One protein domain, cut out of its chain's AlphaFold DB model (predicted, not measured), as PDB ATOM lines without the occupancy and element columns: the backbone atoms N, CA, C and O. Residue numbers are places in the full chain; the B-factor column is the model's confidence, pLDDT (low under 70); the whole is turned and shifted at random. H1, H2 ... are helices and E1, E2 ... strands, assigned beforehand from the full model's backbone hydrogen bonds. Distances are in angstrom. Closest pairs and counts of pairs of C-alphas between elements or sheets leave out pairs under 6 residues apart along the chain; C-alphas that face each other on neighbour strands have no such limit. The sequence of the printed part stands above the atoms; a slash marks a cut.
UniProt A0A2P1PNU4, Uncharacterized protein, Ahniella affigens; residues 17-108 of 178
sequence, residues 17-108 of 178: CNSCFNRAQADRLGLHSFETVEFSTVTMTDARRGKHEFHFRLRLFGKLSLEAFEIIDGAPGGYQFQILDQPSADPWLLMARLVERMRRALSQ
ATOM      1  N   CYS A  17     -40.777  -6.332   2.530       90.00
ATOM      2  CA  CYS A  17     -39.341  -6.354   2.273       90.00
ATOM      3  C   CYS A  17     -39.065  -6.214   0.761       90.00
ATOM      4  O   CYS A  17     -39.886  -6.651  -0.049       90.00
ATOM      5  N   ASN A  18     -37.920  -5.652   0.352       89.50
ATOM      6  CA  ASN A  18     -37.639  -5.401  -1.075       89.50
ATOM      7  C   ASN A  18     -37.751  -6.679  -1.928       89.50
ATOM      8  O   ASN A  18     -38.412  -6.686  -2.965       89.50
ATOM      9  N   SER A  19     -37.195  -7.790  -1.443       91.50
ATOM     10  CA  SER A  19     -37.263  -9.094  -2.111       91.50
ATOM     11  C   SER A  19     -38.688  -9.661  -2.152       91.50
ATOM     12  O   SER A  19     -39.097 -10.254  -3.147       91.50
ATOM     13  N   CYS A  20     -39.477  -9.437  -1.097       91.69
ATOM     14  CA  CYS A  20     -40.882  -9.835  -1.002       91.69
ATOM     15  C   CYS A  20     -41.726  -9.081  -2.038       91.69
ATOM     16  O   CYS A  20     -42.528  -9.685  -2.749       91.69
ATOM     17  N   PHE A  21     -41.493  -7.770  -2.147       92.31
ATOM     18  CA  PHE A  21     -42.126  -6.902  -3.130       92.31
ATOM     19  C   PHE A  21     -41.800  -7.332  -4.553       92.31
ATOM     20  O   PHE A  21     -42.708  -7.554  -5.353       92.31
ATOM     21  N   ASN A  22     -40.520  -7.528  -4.854       94.31
ATOM     22  CA  ASN A  22     -40.098  -7.939  -6.182       94.31
ATOM     23  C   ASN A  22     -40.636  -9.314  -6.574       94.31
ATOM     24  O   ASN A  22     -41.084  -9.470  -7.704       94.31
ATOM     25  N   ARG A  23     -40.653 -10.287  -5.654       93.12
ATOM     26  CA  ARG A  23     -41.214 -11.619  -5.919       93.12
ATOM     27  C   ARG A  23     -42.691 -11.544  -6.293       93.12
ATOM     28  O   ARG A  23     -43.084 -12.058  -7.331       93.12
ATOM     29  N   ALA A  24     -43.492 -10.831  -5.506       92.94
ATOM     30  CA  ALA A  24     -44.913 -10.671  -5.802       92.94
ATOM     31  C   ALA A  24     -45.163  -9.969  -7.150       92.94
ATOM     32  O   ALA A  24     -46.132 -10.264  -7.850       92.94
ATOM     33  N   GLN A  25     -44.288  -9.038  -7.529       94.69
ATOM     34  CA  GLN A  25     -44.354  -8.360  -8.819       94.69
ATOM     35  C   GLN A  25     -43.897  -9.259  -9.973       94.69
ATOM     36  O   GLN A  25     -44.495  -9.211 -11.046       94.69
ATOM     37  N   ALA A  26     -42.895 -10.106  -9.751       94.19
ATOM     38  CA  ALA A  26     -42.434 -11.094 -10.715       94.19
ATOM     39  C   ALA A  26     -43.519 -12.134 -11.015       94.19
ATOM     40  O   ALA A  26     -43.797 -12.390 -12.186       94.19
ATOM     41  N   ASP A  27     -44.199 -12.643  -9.984       93.19
ATOM     42  CA  ASP A  27     -45.311 -13.589 -10.131       93.19
ATOM     43  C   ASP A  27     -46.443 -13.003 -10.986       93.19
ATOM     44  O   ASP A  27     -46.932 -13.653 -11.910       93.19
ATOM     45  N   ARG A  28     -46.812 -11.736 -10.747       92.38
ATOM     46  CA  ARG A  28     -47.824 -11.017 -11.549       92.38
ATOM     47  C   ARG A  28     -47.422 -10.834 -13.012       92.38
ATOM     48  O   ARG A  28     -48.296 -10.723 -13.865       92.38
ATOM     49  N   LEU A  29     -46.123 -10.766 -13.291       91.81
ATOM     50  CA  LEU A  29     -45.572 -10.576 -14.633       91.81
ATOM     51  C   LEU A  29     -45.191 -11.901 -15.319       91.81
ATOM     52  O   LEU A  29     -44.710 -11.867 -16.449       91.81
ATOM     53  N   GLY A  30     -45.382 -13.052 -14.663       93.00
ATOM     54  CA  GLY A  30     -44.964 -14.361 -15.183       93.00
ATOM     55  C   GLY A  30     -43.442 -14.551 -15.242       93.00
ATOM     56  O   GLY A  30     -42.947 -15.387 -15.995       93.00
ATOM     57  N   LEU A  31     -42.678 -13.772 -14.470       92.38
ATOM     58  CA  LEU A  31     -41.213 -13.793 -14.445       92.38
ATOM     59  C   LEU A  31     -40.697 -14.716 -13.335       92.38
ATOM     60  O   LEU A  31     -40.031 -14.281 -12.402       92.38
ATOM     61  N   HIS A  32     -41.003 -16.007 -13.432       86.81
ATOM     62  CA  HIS A  32     -40.725 -16.977 -12.362       86.81
ATOM     63  C   HIS A  32     -39.233 -17.207 -12.069       86.81
ATOM     64  O   HIS A  32     -38.895 -17.729 -11.012       86.81
ATOM     65  N   SER A  33     -38.340 -16.813 -12.984       87.31
ATOM     66  CA  SER A  33     -36.884 -16.864 -12.800       87.31
ATOM     67  C   SER A  33     -36.283 -15.540 -12.314       87.31
ATOM     68  O   SER A  33     -35.065 -15.389 -12.322       87.31
ATOM     69  N   PHE A  34     -37.106 -14.540 -11.982       90.81
ATOM     70  CA  PHE A  34     -36.608 -13.264 -11.483       90.81
ATOM     71  C   PHE A  34     -36.068 -13.425 -10.060       90.81
ATOM     72  O   PHE A  34     -36.795 -13.821  -9.147       90.81
ATOM     73  N   GLU A  35     -34.822 -13.013  -9.856       88.12
ATOM     74  CA  GLU A  35     -34.197 -12.946  -8.542       88.12
ATOM     75  C   GLU A  35     -33.846 -11.500  -8.195       88.12
ATOM     76  O   GLU A  35     -33.395 -10.716  -9.031       88.12
ATOM     77  N   THR A  36     -34.064 -11.128  -6.933       90.75
ATOM     78  CA  THR A  36     -33.652  -9.806  -6.454       90.75
ATOM     79  C   THR A  36     -32.157  -9.819  -6.192       90.75
ATOM     80  O   THR A  36     -31.696 -10.507  -5.288       90.75
ATOM     81  N   VAL A  37     -31.420  -9.025  -6.964       93.69
ATOM     82  CA  VAL A  37     -29.994  -8.788  -6.738       93.69
ATOM     83  C   VAL A  37     -29.820  -7.700  -5.681       93.69
ATOM     84  O   VAL A  37     -30.403  -6.617  -5.791       93.69
ATOM     85  N   GLU A  38     -28.997  -7.984  -4.676       92.38
ATOM     86  CA  GLU A  38     -28.517  -6.999  -3.710       92.38
ATOM     87  C   GLU A  38     -27.121  -6.530  -4.115       92.38
ATOM     88  O   GLU A  38     -26.198  -7.328  -4.280       92.38
ATOM     89  N   PHE A  39     -26.968  -5.221  -4.289       95.81
ATOM     90  CA  PHE A  39     -25.687  -4.619  -4.630       95.81
ATOM     91  C   PHE A  39     -25.037  -4.030  -3.382       95.81
ATOM     92  O   PHE A  39     -25.703  -3.384  -2.571       95.81
ATOM     93  N   SER A  40     -23.724  -4.218  -3.251       95.88
ATOM     94  CA  SER A  40     -22.935  -3.555  -2.212       95.88
ATOM     95  C   SER A  40     -22.949  -2.038  -2.392       95.88
ATOM     96  O   SER A  40     -23.095  -1.532  -3.507       95.88
ATOM     97  N   THR A  41     -22.759  -1.310  -1.291       97.44
ATOM     98  CA  THR A  41     -22.579   0.140  -1.353       97.44
ATOM     99  C   THR A  41     -21.335   0.497  -2.159       97.44
ATOM    100  O   THR A  41     -20.360  -0.257  -2.221       97.44
ATOM    101  N   VAL A  42     -21.369   1.667  -2.794       97.81
ATOM    102  CA  VAL A  42     -20.235   2.194  -3.559       97.81
ATOM    103  C   VAL A  42     -19.930   3.603  -3.084       97.81
ATOM    104  O   VAL A  42     -20.815   4.455  -3.032       97.81
ATOM    105  N   THR A  43     -18.660   3.871  -2.788       98.50
ATOM    106  CA  THR A  43     -18.182   5.231  -2.539       98.50
ATOM    107  C   THR A  43     -17.679   5.860  -3.832       98.50
ATOM    108  O   THR A  43     -16.833   5.293  -4.525       98.50
ATOM    109  N   MET A  44     -18.152   7.063  -4.142       98.38
ATOM    110  CA  MET A  44     -17.686   7.868  -5.272       98.38
ATOM    111  C   MET A  44     -17.227   9.244  -4.795       98.38
ATOM    112  O   MET A  44     -17.475   9.642  -3.660       98.38
ATOM    113  N   THR A  45     -16.496   9.958  -5.646       98.06
ATOM    114  CA  THR A  45     -15.985  11.299  -5.343       98.06
ATOM    115  C   THR A  45     -16.533  12.302  -6.350       98.06
ATOM    116  O   THR A  45     -16.493  12.028  -7.549       98.06
ATOM    117  N   ASP A  46     -17.050  13.434  -5.872       97.12
ATOM    118  CA  ASP A  46     -17.543  14.522  -6.723       97.12
ATOM    119  C   ASP A  46     -16.404  15.410  -7.263       97.12
ATOM    120  O   ASP A  46     -15.235  15.303  -6.872       97.12
ATOM    121  N   ALA A  47     -16.744  16.342  -8.154       95.81
ATOM    122  CA  ALA A  47     -15.811  17.316  -8.722       95.81
ATOM    123  C   ALA A  47     -15.142  18.225  -7.669       95.81
ATOM    124  O   ALA A  47     -14.091  18.815  -7.929       95.81
ATOM    125  N   ARG A  48     -15.713  18.327  -6.462       93.75
ATOM    126  CA  ARG A  48     -15.170  19.081  -5.324       93.75
ATOM    127  C   ARG A  48     -14.385  18.206  -4.345       93.75
ATOM    128  O   ARG A  48     -13.982  18.703  -3.294       93.75
ATOM    129  N   ARG A  49     -14.109  16.947  -4.699       95.31
ATOM    130  CA  ARG A  49     -13.424  15.943  -3.868       95.31
ATOM    131  C   ARG A  49     -14.217  15.487  -2.634       95.31
ATOM    132  O   ARG A  49     -13.642  14.849  -1.752       95.31
ATOM    133  N   GLY A  50     -15.512  15.786  -2.569       96.06
ATOM    134  CA  GLY A  50     -16.436  15.231  -1.587       96.06
ATOM    135  C   GLY A  50     -16.634  13.739  -1.831       96.06
ATOM    136  O   GLY A  50     -16.773  13.316  -2.976       96.06
ATOM    137  N   LYS A  51     -16.591  12.931  -0.769       97.62
ATOM    138  CA  LYS A  51     -16.885  11.495  -0.838       97.62
ATOM    139  C   LYS A  51     -18.365  11.264  -0.554       97.62
ATOM    140  O   LYS A  51     -18.884  11.815   0.409       97.62
ATOM    141  N   HIS A  52     -18.980  10.414  -1.363       97.94
ATOM    142  CA  HIS A  52     -20.405  10.103  -1.343       97.94
ATOM    143  C   HIS A  52     -20.576   8.590  -1.311       97.94
ATOM    144  O   HIS A  52     -20.001   7.901  -2.156       97.94
ATOM    145  N   GLU A  53     -21.320   8.072  -0.339       98.44
ATOM    146  CA  GLU A  53     -21.645   6.649  -0.242       98.44
ATOM    147  C   GLU A  53     -23.054   6.402  -0.778       98.44
ATOM    148  O   GLU A  53     -24.021   7.012  -0.329       98.44
ATOM    149  N   PHE A  54     -23.157   5.500  -1.751       98.62
ATOM    150  CA  PHE A  54     -24.408   5.177  -2.415       98.62
ATOM    151  C   PHE A  54     -24.898   3.792  -2.025       98.62
ATOM    152  O   PHE A  54     -24.183   2.798  -2.173       98.62
ATOM    153  N   HIS A  55     -26.154   3.747  -1.597       98.31
ATOM    154  CA  HIS A  55     -26.945   2.537  -1.453       98.31
ATOM    155  C   HIS A  55     -27.745   2.299  -2.724       98.31
ATOM    156  O   HIS A  55     -28.144   3.246  -3.406       98.31
ATOM    157  N   PHE A  56     -28.017   1.031  -3.013       97.62
ATOM    158  CA  PHE A  56     -28.742   0.634  -4.209       97.62
ATOM    159  C   PHE A  56     -30.034  -0.079  -3.861       97.62
ATOM    160  O   PHE A  56     -30.116  -0.830  -2.888       97.62
ATOM    161  N   ARG A  57     -31.050   0.130  -4.693       96.19
ATOM    162  CA  ARG A  57     -32.333  -0.553  -4.559       96.19
ATOM    163  C   ARG A  57     -32.861  -0.945  -5.927       96.19
ATOM    164  O   ARG A  57     -33.187  -0.085  -6.741       96.19
ATOM    165  N   LEU A  58     -32.959  -2.253  -6.150       96.62
ATOM    166  CA  LEU A  58     -33.574  -2.834  -7.337       96.62
ATOM    167  C   LEU A  58     -35.053  -3.126  -7.055       96.62
ATOM    168  O   LEU A  58     -35.363  -3.868  -6.120       96.62
ATOM    169  N   ARG A  59     -35.959  -2.560  -7.856       95.56
ATOM    170  CA  ARG A  59     -37.407  -2.780  -7.763       95.56
ATOM    171  C   ARG A  59     -38.009  -3.202  -9.096       95.56
ATOM    172  O   ARG A  59     -37.672  -2.642 -10.133       95.56
ATOM    173  N   LEU A  60     -38.960  -4.127  -9.049       95.31
ATOM    174  CA  LEU A  60     -39.738  -4.565 -10.204       95.31
ATOM    175  C   LEU A  60     -41.178  -4.039 -10.106       95.31
ATOM    176  O   LEU A  60     -41.933  -4.446  -9.233       95.31
ATOM    177  N   PHE A  61     -41.589  -3.138 -11.000       88.50
ATOM    178  CA  PHE A  61     -42.962  -2.607 -11.045       88.50
ATOM    179  C   PHE A  61     -43.406  -2.284 -12.477       88.50
ATOM    180  O   PHE A  61     -43.479  -1.134 -12.891       88.50
ATOM    181  N   GLY A  62     -43.635  -3.317 -13.292       89.38
ATOM    182  CA  GLY A  62     -43.908  -3.166 -14.735       89.38
ATOM    183  C   GLY A  62     -42.676  -2.763 -15.562       89.38
ATOM    184  O   GLY A  62     -42.617  -3.035 -16.755       89.38
ATOM    185  N   LYS A  63     -41.660  -2.194 -14.909       95.44
ATOM    186  CA  LYS A  63     -40.283  -2.011 -15.374       95.44
ATOM    187  C   LYS A  63     -39.315  -2.508 -14.304       95.44
ATOM    188  O   LYS A  63     -39.682  -2.570 -13.126       95.44
ATOM    189  N   LEU A  64     -38.090  -2.824 -14.707       96.88
ATOM    190  CA  LEU A  64     -36.989  -3.007 -13.773       96.88
ATOM    191  C   LEU A  64     -36.390  -1.637 -13.454       96.88
ATOM    192  O   LEU A  64     -36.027  -0.885 -14.353       96.88
ATOM    193  N   SER A  65     -36.322  -1.303 -12.174       97.44
ATOM    194  CA  SER A  65     -35.855  -0.018 -11.678       97.44
ATOM    195  C   SER A  65     -34.651  -0.217 -10.783       97.44
ATOM    196  O   SER A  65     -34.745  -0.939  -9.793       97.44
ATOM    197  N   LEU A  66     -33.541   0.440 -11.106       98.00
ATOM    198  CA  LEU A  66     -32.385   0.512 -10.223       98.00
ATOM    199  C   LEU A  66     -32.210   1.949  -9.753       98.00
ATOM    200  O   LEU A  66     -32.025   2.863 -10.557       98.00
ATOM    201  N   GLU A  67     -32.289   2.130  -8.442       97.50
ATOM    202  CA  GLU A  67     -32.058   3.397  -7.761       97.50
ATOM    203  C   GLU A  67     -30.697   3.364  -7.059       97.50
ATOM    204  O   GLU A  67     -30.329   2.336  -6.489       97.50
ATOM    205  N   ALA A  68     -29.990   4.492  -7.068       98.25
ATOM    206  CA  ALA A  68     -28.826   4.759  -6.229       98.25
ATOM    207  C   ALA A  68     -29.082   6.032  -5.421       98.25
ATOM    208  O   ALA A  68     -29.499   7.040  -5.993       98.25
ATOM    209  N   PHE A  69     -28.856   6.009  -4.112       97.62
ATOM    210  CA  PHE A  69     -29.127   7.151  -3.237       97.62
ATOM    211  C   PHE A  69     -28.165   7.199  -2.053       97.62
ATOM    212  O   PHE A  69     -27.712   6.164  -1.564       97.62
ATOM    213  N   GLU A  70     -27.882   8.409  -1.585       97.94
ATOM    214  CA  GLU A  70     -27.234   8.623  -0.291       97.94
ATOM    215  C   GLU A  70     -28.252   8.465   0.843       97.94
ATOM    216  O   GLU A  70     -29.447   8.713   0.656       97.94
ATOM    217  N   ILE A  71     -27.788   8.086   2.034       95.44
ATOM    218  CA  ILE A  71     -28.601   8.113   3.254       95.44
ATOM    219  C   ILE A  71     -28.206   9.339   4.074       95.44
ATOM    220  O   ILE A  71     -27.066   9.454   4.516       95.44
ATOM    221  N   ILE A  72     -29.164  10.239   4.290       91.31
ATOM    222  CA  ILE A  72     -29.032  11.434   5.124       91.31
ATOM    223  C   ILE A  72     -30.099  11.330   6.213       91.31
ATOM    224  O   ILE A  72     -31.269  11.110   5.908       91.31
ATOM    225  N   ASP A  73     -29.689  11.411   7.479       90.56
ATOM    226  CA  ASP A  73     -30.581  11.300   8.643       90.56
ATOM    227  C   ASP A  73     -31.485  10.048   8.623       90.56
ATOM    228  O   ASP A  73     -32.648  10.068   9.014       90.56
ATOM    229  N   GLY A  74     -30.933   8.924   8.149       90.38
ATOM    230  CA  GLY A  74     -31.618   7.627   8.112       90.38
ATOM    231  C   GLY A  74     -32.574   7.424   6.930       90.38
ATOM    232  O   GLY A  74     -33.144   6.342   6.803       90.38
ATOM    233  N   ALA A  75     -32.716   8.407   6.036       90.38
ATOM    234  CA  ALA A  75     -33.576   8.327   4.859       90.38
ATOM    235  C   ALA A  75     -32.811   8.630   3.557       90.38
ATOM    236  O   ALA A  75     -31.749   9.256   3.593       90.38
ATOM    237  N   PRO A  76     -33.325   8.215   2.381       92.25
ATOM    238  CA  PRO A  76     -32.756   8.628   1.104       92.25
ATOM    239  C   PRO A  76     -32.698  10.158   0.984       92.25
ATOM    240  O   PRO A  76     -33.731  10.826   0.947       92.25
ATOM    241  N   GLY A  77     -31.494  10.706   0.849       91.50
ATOM    242  CA  GLY A  77     -31.226  12.141   0.748       91.50
ATOM    243  C   GLY A  77     -30.152  12.438  -0.293       91.50
ATOM    244  O   GLY A  77     -29.822  11.567  -1.095       91.50
ATOM    245  N   GLY A  78     -29.656  13.677  -0.312       94.62
ATOM    246  CA  GLY A  78     -28.525  14.083  -1.151       94.62
ATOM    247  C   GLY A  78     -28.652  13.696  -2.630       94.62
ATOM    248  O   GLY A  78     -29.722  13.818  -3.244       94.62
ATOM    249  N   TYR A  79     -27.549  13.238  -3.217       96.56
ATOM    250  CA  TYR A  79     -27.518  12.690  -4.564       96.56
ATOM    251  C   TYR A  79     -28.395  11.441  -4.673       96.56
ATOM    252  O   TYR A  79     -28.262  10.478  -3.917       96.56
ATOM    253  N   GLN A  80     -29.271  11.444  -5.678       97.06
ATOM    254  CA  GLN A  80     -30.121  10.310  -6.015       97.06
ATOM    255  C   GLN A  80     -30.213  10.150  -7.526       97.06
ATOM    256  O   GLN A  80     -30.349  11.131  -8.261       97.06
ATOM    257  N   PHE A  81     -30.178   8.904  -7.976       97.12
ATOM    258  CA  PHE A  81     -30.194   8.521  -9.378       97.12
ATOM    259  C   PHE A  81     -31.129   7.336  -9.582       97.12
ATOM    260  O   PHE A  81     -31.270   6.481  -8.707       97.12
ATOM    261  N   GLN A  82     -31.748   7.265 -10.756       97.25
ATOM    262  CA  GLN A  82     -32.552   6.122 -11.158       97.25
ATOM    263  C   GLN A  82     -32.317   5.807 -12.628       97.25
ATOM    264  O   GLN A  82     -32.156   6.709 -13.442       97.25
ATOM    265  N   ILE A  83     -32.377   4.529 -12.975       97.62
ATOM    266  CA  ILE A  83     -32.568   4.081 -14.350       97.62
ATOM    267  C   ILE A  83     -33.709   3.060 -14.395       97.62
ATOM    268  O   ILE A  83     -33.921   2.304 -13.443       97.62
ATOM    269  N   LEU A  84     -34.465   3.072 -15.492       97.44
ATOM    270  CA  LEU A  84     -35.521   2.106 -15.774       97.44
ATOM    271  C   LEU A  84     -35.156   1.291 -17.012       97.44
ATOM    272  O   LEU A  84     -34.538   1.809 -17.941       97.44
ATOM    273  N   ASP A  85     -35.578   0.035 -17.036       97.25
ATOM    274  CA  ASP A  85     -35.461  -0.850 -18.191       97.25
ATOM    275  C   ASP A  85     -36.637  -1.839 -18.225       97.25
ATOM    276  O   ASP A  85     -37.513  -1.838 -17.351       97.25
ATOM    277  N   GLN A  86     -36.686  -2.681 -19.250       95.88
ATOM    278  CA  GLN A  86     -37.643  -3.770 -19.337       95.88
ATOM    279  C   GLN A  86     -37.502  -4.740 -18.143       95.88
ATOM    280  O   GLN A  86     -36.398  -4.939 -17.634       95.88
ATOM    281  N   PRO A  87     -38.598  -5.379 -17.697       95.00
ATOM    282  CA  PRO A  87     -38.602  -6.284 -16.542       95.00
ATOM    283  C   PRO A  87     -37.547  -7.399 -16.542       95.00
ATOM    284  O   PRO A  87     -37.095  -7.807 -15.477       95.00
ATOM    285  N   SER A  88     -37.172  -7.895 -17.722       91.38
ATOM    286  CA  SER A  88     -36.218  -8.993 -17.920       91.38
ATOM    287  C   SER A  88     -34.773  -8.534 -18.150       91.38
ATOM    288  O   SER A  88     -33.927  -9.352 -18.507       91.38
ATOM    289  N   ALA A  89     -34.484  -7.237 -18.014       95.12
ATOM    290  CA  ALA A  89     -33.137  -6.713 -18.204       95.12
ATOM    291  C   ALA A  89     -32.149  -7.284 -17.173       95.12
ATOM    292  O   ALA A  89     -32.513  -7.550 -16.029       95.12
ATOM    293  N   ASP A  90     -30.883  -7.419 -17.576       94.81
ATOM    294  CA  ASP A  90     -29.798  -7.833 -16.684       94.81
ATOM    295  C   ASP A  90     -29.514  -6.735 -15.633       94.81
ATOM    296  O   ASP A  90     -29.114  -5.620 -16.007       94.81
ATOM    297  N   PRO A  91     -29.672  -7.024 -14.324       95.44
ATOM    298  CA  PRO A  91     -29.386  -6.066 -13.259       95.44
ATOM    299  C   PRO A  91     -27.946  -5.537 -13.269       95.44
ATOM    300  O   PRO A  91     -27.726  -4.381 -12.903       95.44
ATOM    301  N   TRP A  92     -26.961  -6.329 -13.704       95.94
ATOM    302  CA  TRP A  92     -25.554  -5.910 -13.740       95.94
ATOM    303  C   TRP A  92     -25.274  -4.928 -14.875       95.94
ATOM    304  O   TRP A  92     -24.547  -3.949 -14.687       95.94
ATOM    305  N   LEU A  93     -25.904  -5.125 -16.035       96.69
ATOM    306  CA  LEU A  93     -25.850  -4.151 -17.123       96.69
ATOM    307  C   LEU A  93     -26.559  -2.846 -16.729       96.69
ATOM    308  O   LEU A  93     -26.066  -1.755 -17.029       96.69
ATOM    309  N   LEU A  94     -27.689  -2.946 -16.021       96.94
ATOM    310  CA  LEU A  94     -28.414  -1.794 -15.481       96.94
ATOM    311  C   LEU A  94     -27.552  -1.013 -14.472       96.94
ATOM    312  O   LEU A  94     -27.486   0.216 -14.546       96.94
ATOM    313  N   MET A  95     -26.830  -1.725 -13.601       97.69
ATOM    314  CA  MET A  95     -25.857  -1.161 -12.663       97.69
ATOM    315  C   MET A  95     -24.725  -0.427 -13.380       97.69
ATOM    316  O   MET A  95     -24.448   0.725 -13.054       97.69
ATOM    317  N   ALA A  96     -24.099  -1.045 -14.385       97.62
ATOM    318  CA  ALA A  96     -23.014  -0.412 -15.133       97.62
ATOM    319  C   ALA A  96     -23.456   0.928 -15.749       97.62
ATOM    320  O   ALA A  96     -22.765   1.938 -15.611       97.62
ATOM    321  N   ARG A  97     -24.649   0.972 -16.358       97.81
ATOM    322  CA  ARG A  97     -25.205   2.217 -16.914       97.81
ATOM    323  C   ARG A  97     -25.520   3.253 -15.839       97.81
ATOM    324  O   ARG A  97     -25.274   4.439 -16.061       97.81
ATOM    325  N   LEU A  98     -26.047   2.828 -14.690       98.25
ATOM    326  CA  LEU A  98     -26.328   3.736 -13.581       98.25
ATOM    327  C   LEU A  98     -25.039   4.354 -13.030       98.25
ATOM    328  O   LEU A  98     -24.985   5.567 -12.859       98.25
ATOM    329  N   VAL A  99     -23.985   3.557 -12.836       98.00
ATOM    330  CA  VAL A  99     -22.672   4.044 -12.383       98.00
ATOM    331  C   VAL A  99     -22.085   5.056 -13.365       98.00
ATOM    332  O   VAL A  99     -21.574   6.090 -12.937       98.00
ATOM    333  N   GLU A 100     -22.187   4.820 -14.674       97.94
ATOM    334  CA  GLU A 100     -21.728   5.794 -15.672       97.94
ATOM    335  C   GLU A 100     -22.503   7.115 -15.597       97.94
ATOM    336  O   GLU A 100     -21.899   8.191 -15.597       97.94
ATOM    337  N   ARG A 101     -23.829   7.058 -15.432       97.31
ATOM    338  CA  ARG A 101     -24.648   8.255 -15.185       97.31
ATOM    339  C   ARG A 101     -24.235   8.977 -13.899       97.31
ATOM    340  O   ARG A 101     -24.115  10.201 -13.898       97.31
ATOM    341  N   MET A 102     -23.984   8.241 -12.815       97.81
ATOM    342  CA  MET A 102     -23.518   8.806 -11.543       97.81
ATOM    343  C   MET A 102     -22.172   9.516 -11.713       97.81
ATOM    344  O   MET A 102     -22.021  10.647 -11.261       97.81
ATOM    345  N   ARG A 103     -21.207   8.899 -12.413       97.69
ATOM    346  CA  ARG A 103     -19.890   9.500 -12.696       97.69
ATOM    347  C   ARG A 103     -20.028  10.820 -13.445       97.69
ATOM    348  O   ARG A 103     -19.421  11.810 -13.041       97.69
ATOM    349  N   ARG A 104     -20.847  10.847 -14.503       96.50
ATOM    350  CA  ARG A 104     -21.108  12.067 -15.280       96.50
ATOM    351  C   ARG A 104     -21.712  13.163 -14.410       96.50
ATOM    352  O   ARG A 104     -21.182  14.270 -14.397       96.50
ATOM    353  N   ALA A 105     -22.747  12.850 -13.633       95.62
ATOM    354  CA  ALA A 105     -23.389  13.824 -12.754       95.62
ATOM    355  C   ALA A 105     -22.444  14.355 -11.661       95.62
ATOM    356  O   ALA A 105     -22.374  15.562 -11.448       95.62
ATOM    357  N   LEU A 106     -21.672  13.480 -11.010       97.12
ATOM    358  CA  LEU A 106     -20.718  13.855  -9.959       97.12
ATOM    359  C   LEU A 106     -19.521  14.658 -10.488       97.12
ATOM    360  O   LEU A 106     -18.898  15.397  -9.729       97.12
ATOM    361  N   SER A 107     -19.199  14.543 -11.780       96.19
ATOM    362  CA  SER A 107     -18.156  15.348 -12.429       96.19
ATOM    363  C   SER A 107     -18.587  16.789 -12.738       96.19
ATOM    364  O   SER A 107     -17.740  17.628 -13.041       96.19
ATOM    365  N   GLN A 108     -19.887  17.086 -12.654       94.81
ATOM    366  CA  GLN A 108     -20.436  18.420 -12.878       94.81
ATOM    367  C   GLN A 108     -20.586  19.176 -11.554       94.81
ATOM    368  O   GLN A 108     -20.665  18.601 -10.469       94.81
TER     369      GLN A 108
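Overview. This is residues 17 to 108 of the 178 residues of an uncharacterized protein of Ahniella affigens (UniProt A0A2P1PNU4). A twisted sheet of four strands curls round one long helix, H2, and a second helix, H1, only grazes the sheet near the end of E2 and the turn into E3. From H1 the long link of residues 29 to 41 leads to E1, and the hairpin of E3 and E4 turns at its tip through the tight link between residues 72 and 75, with E4 bending a little further along, at residue 78. The 92 printed residues hold two named helices and four named strands, in the order H1, E1, E2, E3, E4, H2; the sheet's order is E1, E2, E3, E4, all antiparallel, and the class is mixed, helices and strands. The whole is compact by its radius of gyration of the C-alphas, 14.1 A, yet elongated in outline, with spans of 46 by 26 by 18 A.

Along the chain. Find C-alpha 18 at (-37.639, -5.401, -1.075); from there H1, residues 18 to 28, runs 15.7 A. After it come residues 29 to 41, with no named element. At C-alpha 42, (-20.235, 2.194, -3.559), you reach E1, residues 42 to 45, 10.2 A long. E2, residues 51 to 60, runs 29.5 A; E3, residues 64 to 72, runs 25.1 A; E4, residues 75 to 85, runs 24.9 A and bends by 101 degrees at residue 78. H2, residues 91 to 106, runs 22.0 A and ends at C-alpha 106, (-20.718, 13.855, -9.959).

Arrangement. Begin with the sheet, a meander, each strand the antiparallel neighbour of the one before; its edge strands are E1 and E4. In the hairpin E1 and E2, look for N 44 and O 52, 2.8 A apart. E2 is staggered, pairing with E1 over residues 51 to 54 and with E3 over residues 55 to 60. In the hairpin E2 and E3, N 59 and O 65 are 2.8 A apart; in the hairpin E3 and E4, N 81 and O 68 are 2.8 A apart and N 72 and O 75 are 2.9 A apart. H2 is on one face of the sheet, two layers, a helix layer and a sheet layer. Its closest C-alphas to E4 are Leu 98 and Ile 83, 6.3 A apart, and to E3 Leu 94 and Leu 66, 7.0 A apart. H1 only grazes the sheet, with residues 18 to 26; its closest C-alphas to E2 are Asn 22 and Leu 60, 5.3 A apart. H1 and H2 are apart. In H1 and H2, every O i to N i+4 pair is within hydrogen-bond range.

Size, cuts and confidence. The two C-alphas farthest apart are those of Gly 30 and Arg 48, 45.9 A. The printed part has no cut. The link H1 to E1, 13 residues, is long; the other links are tight. The mean pLDDT of the printed part is 95.0, and no printed residue is under 70.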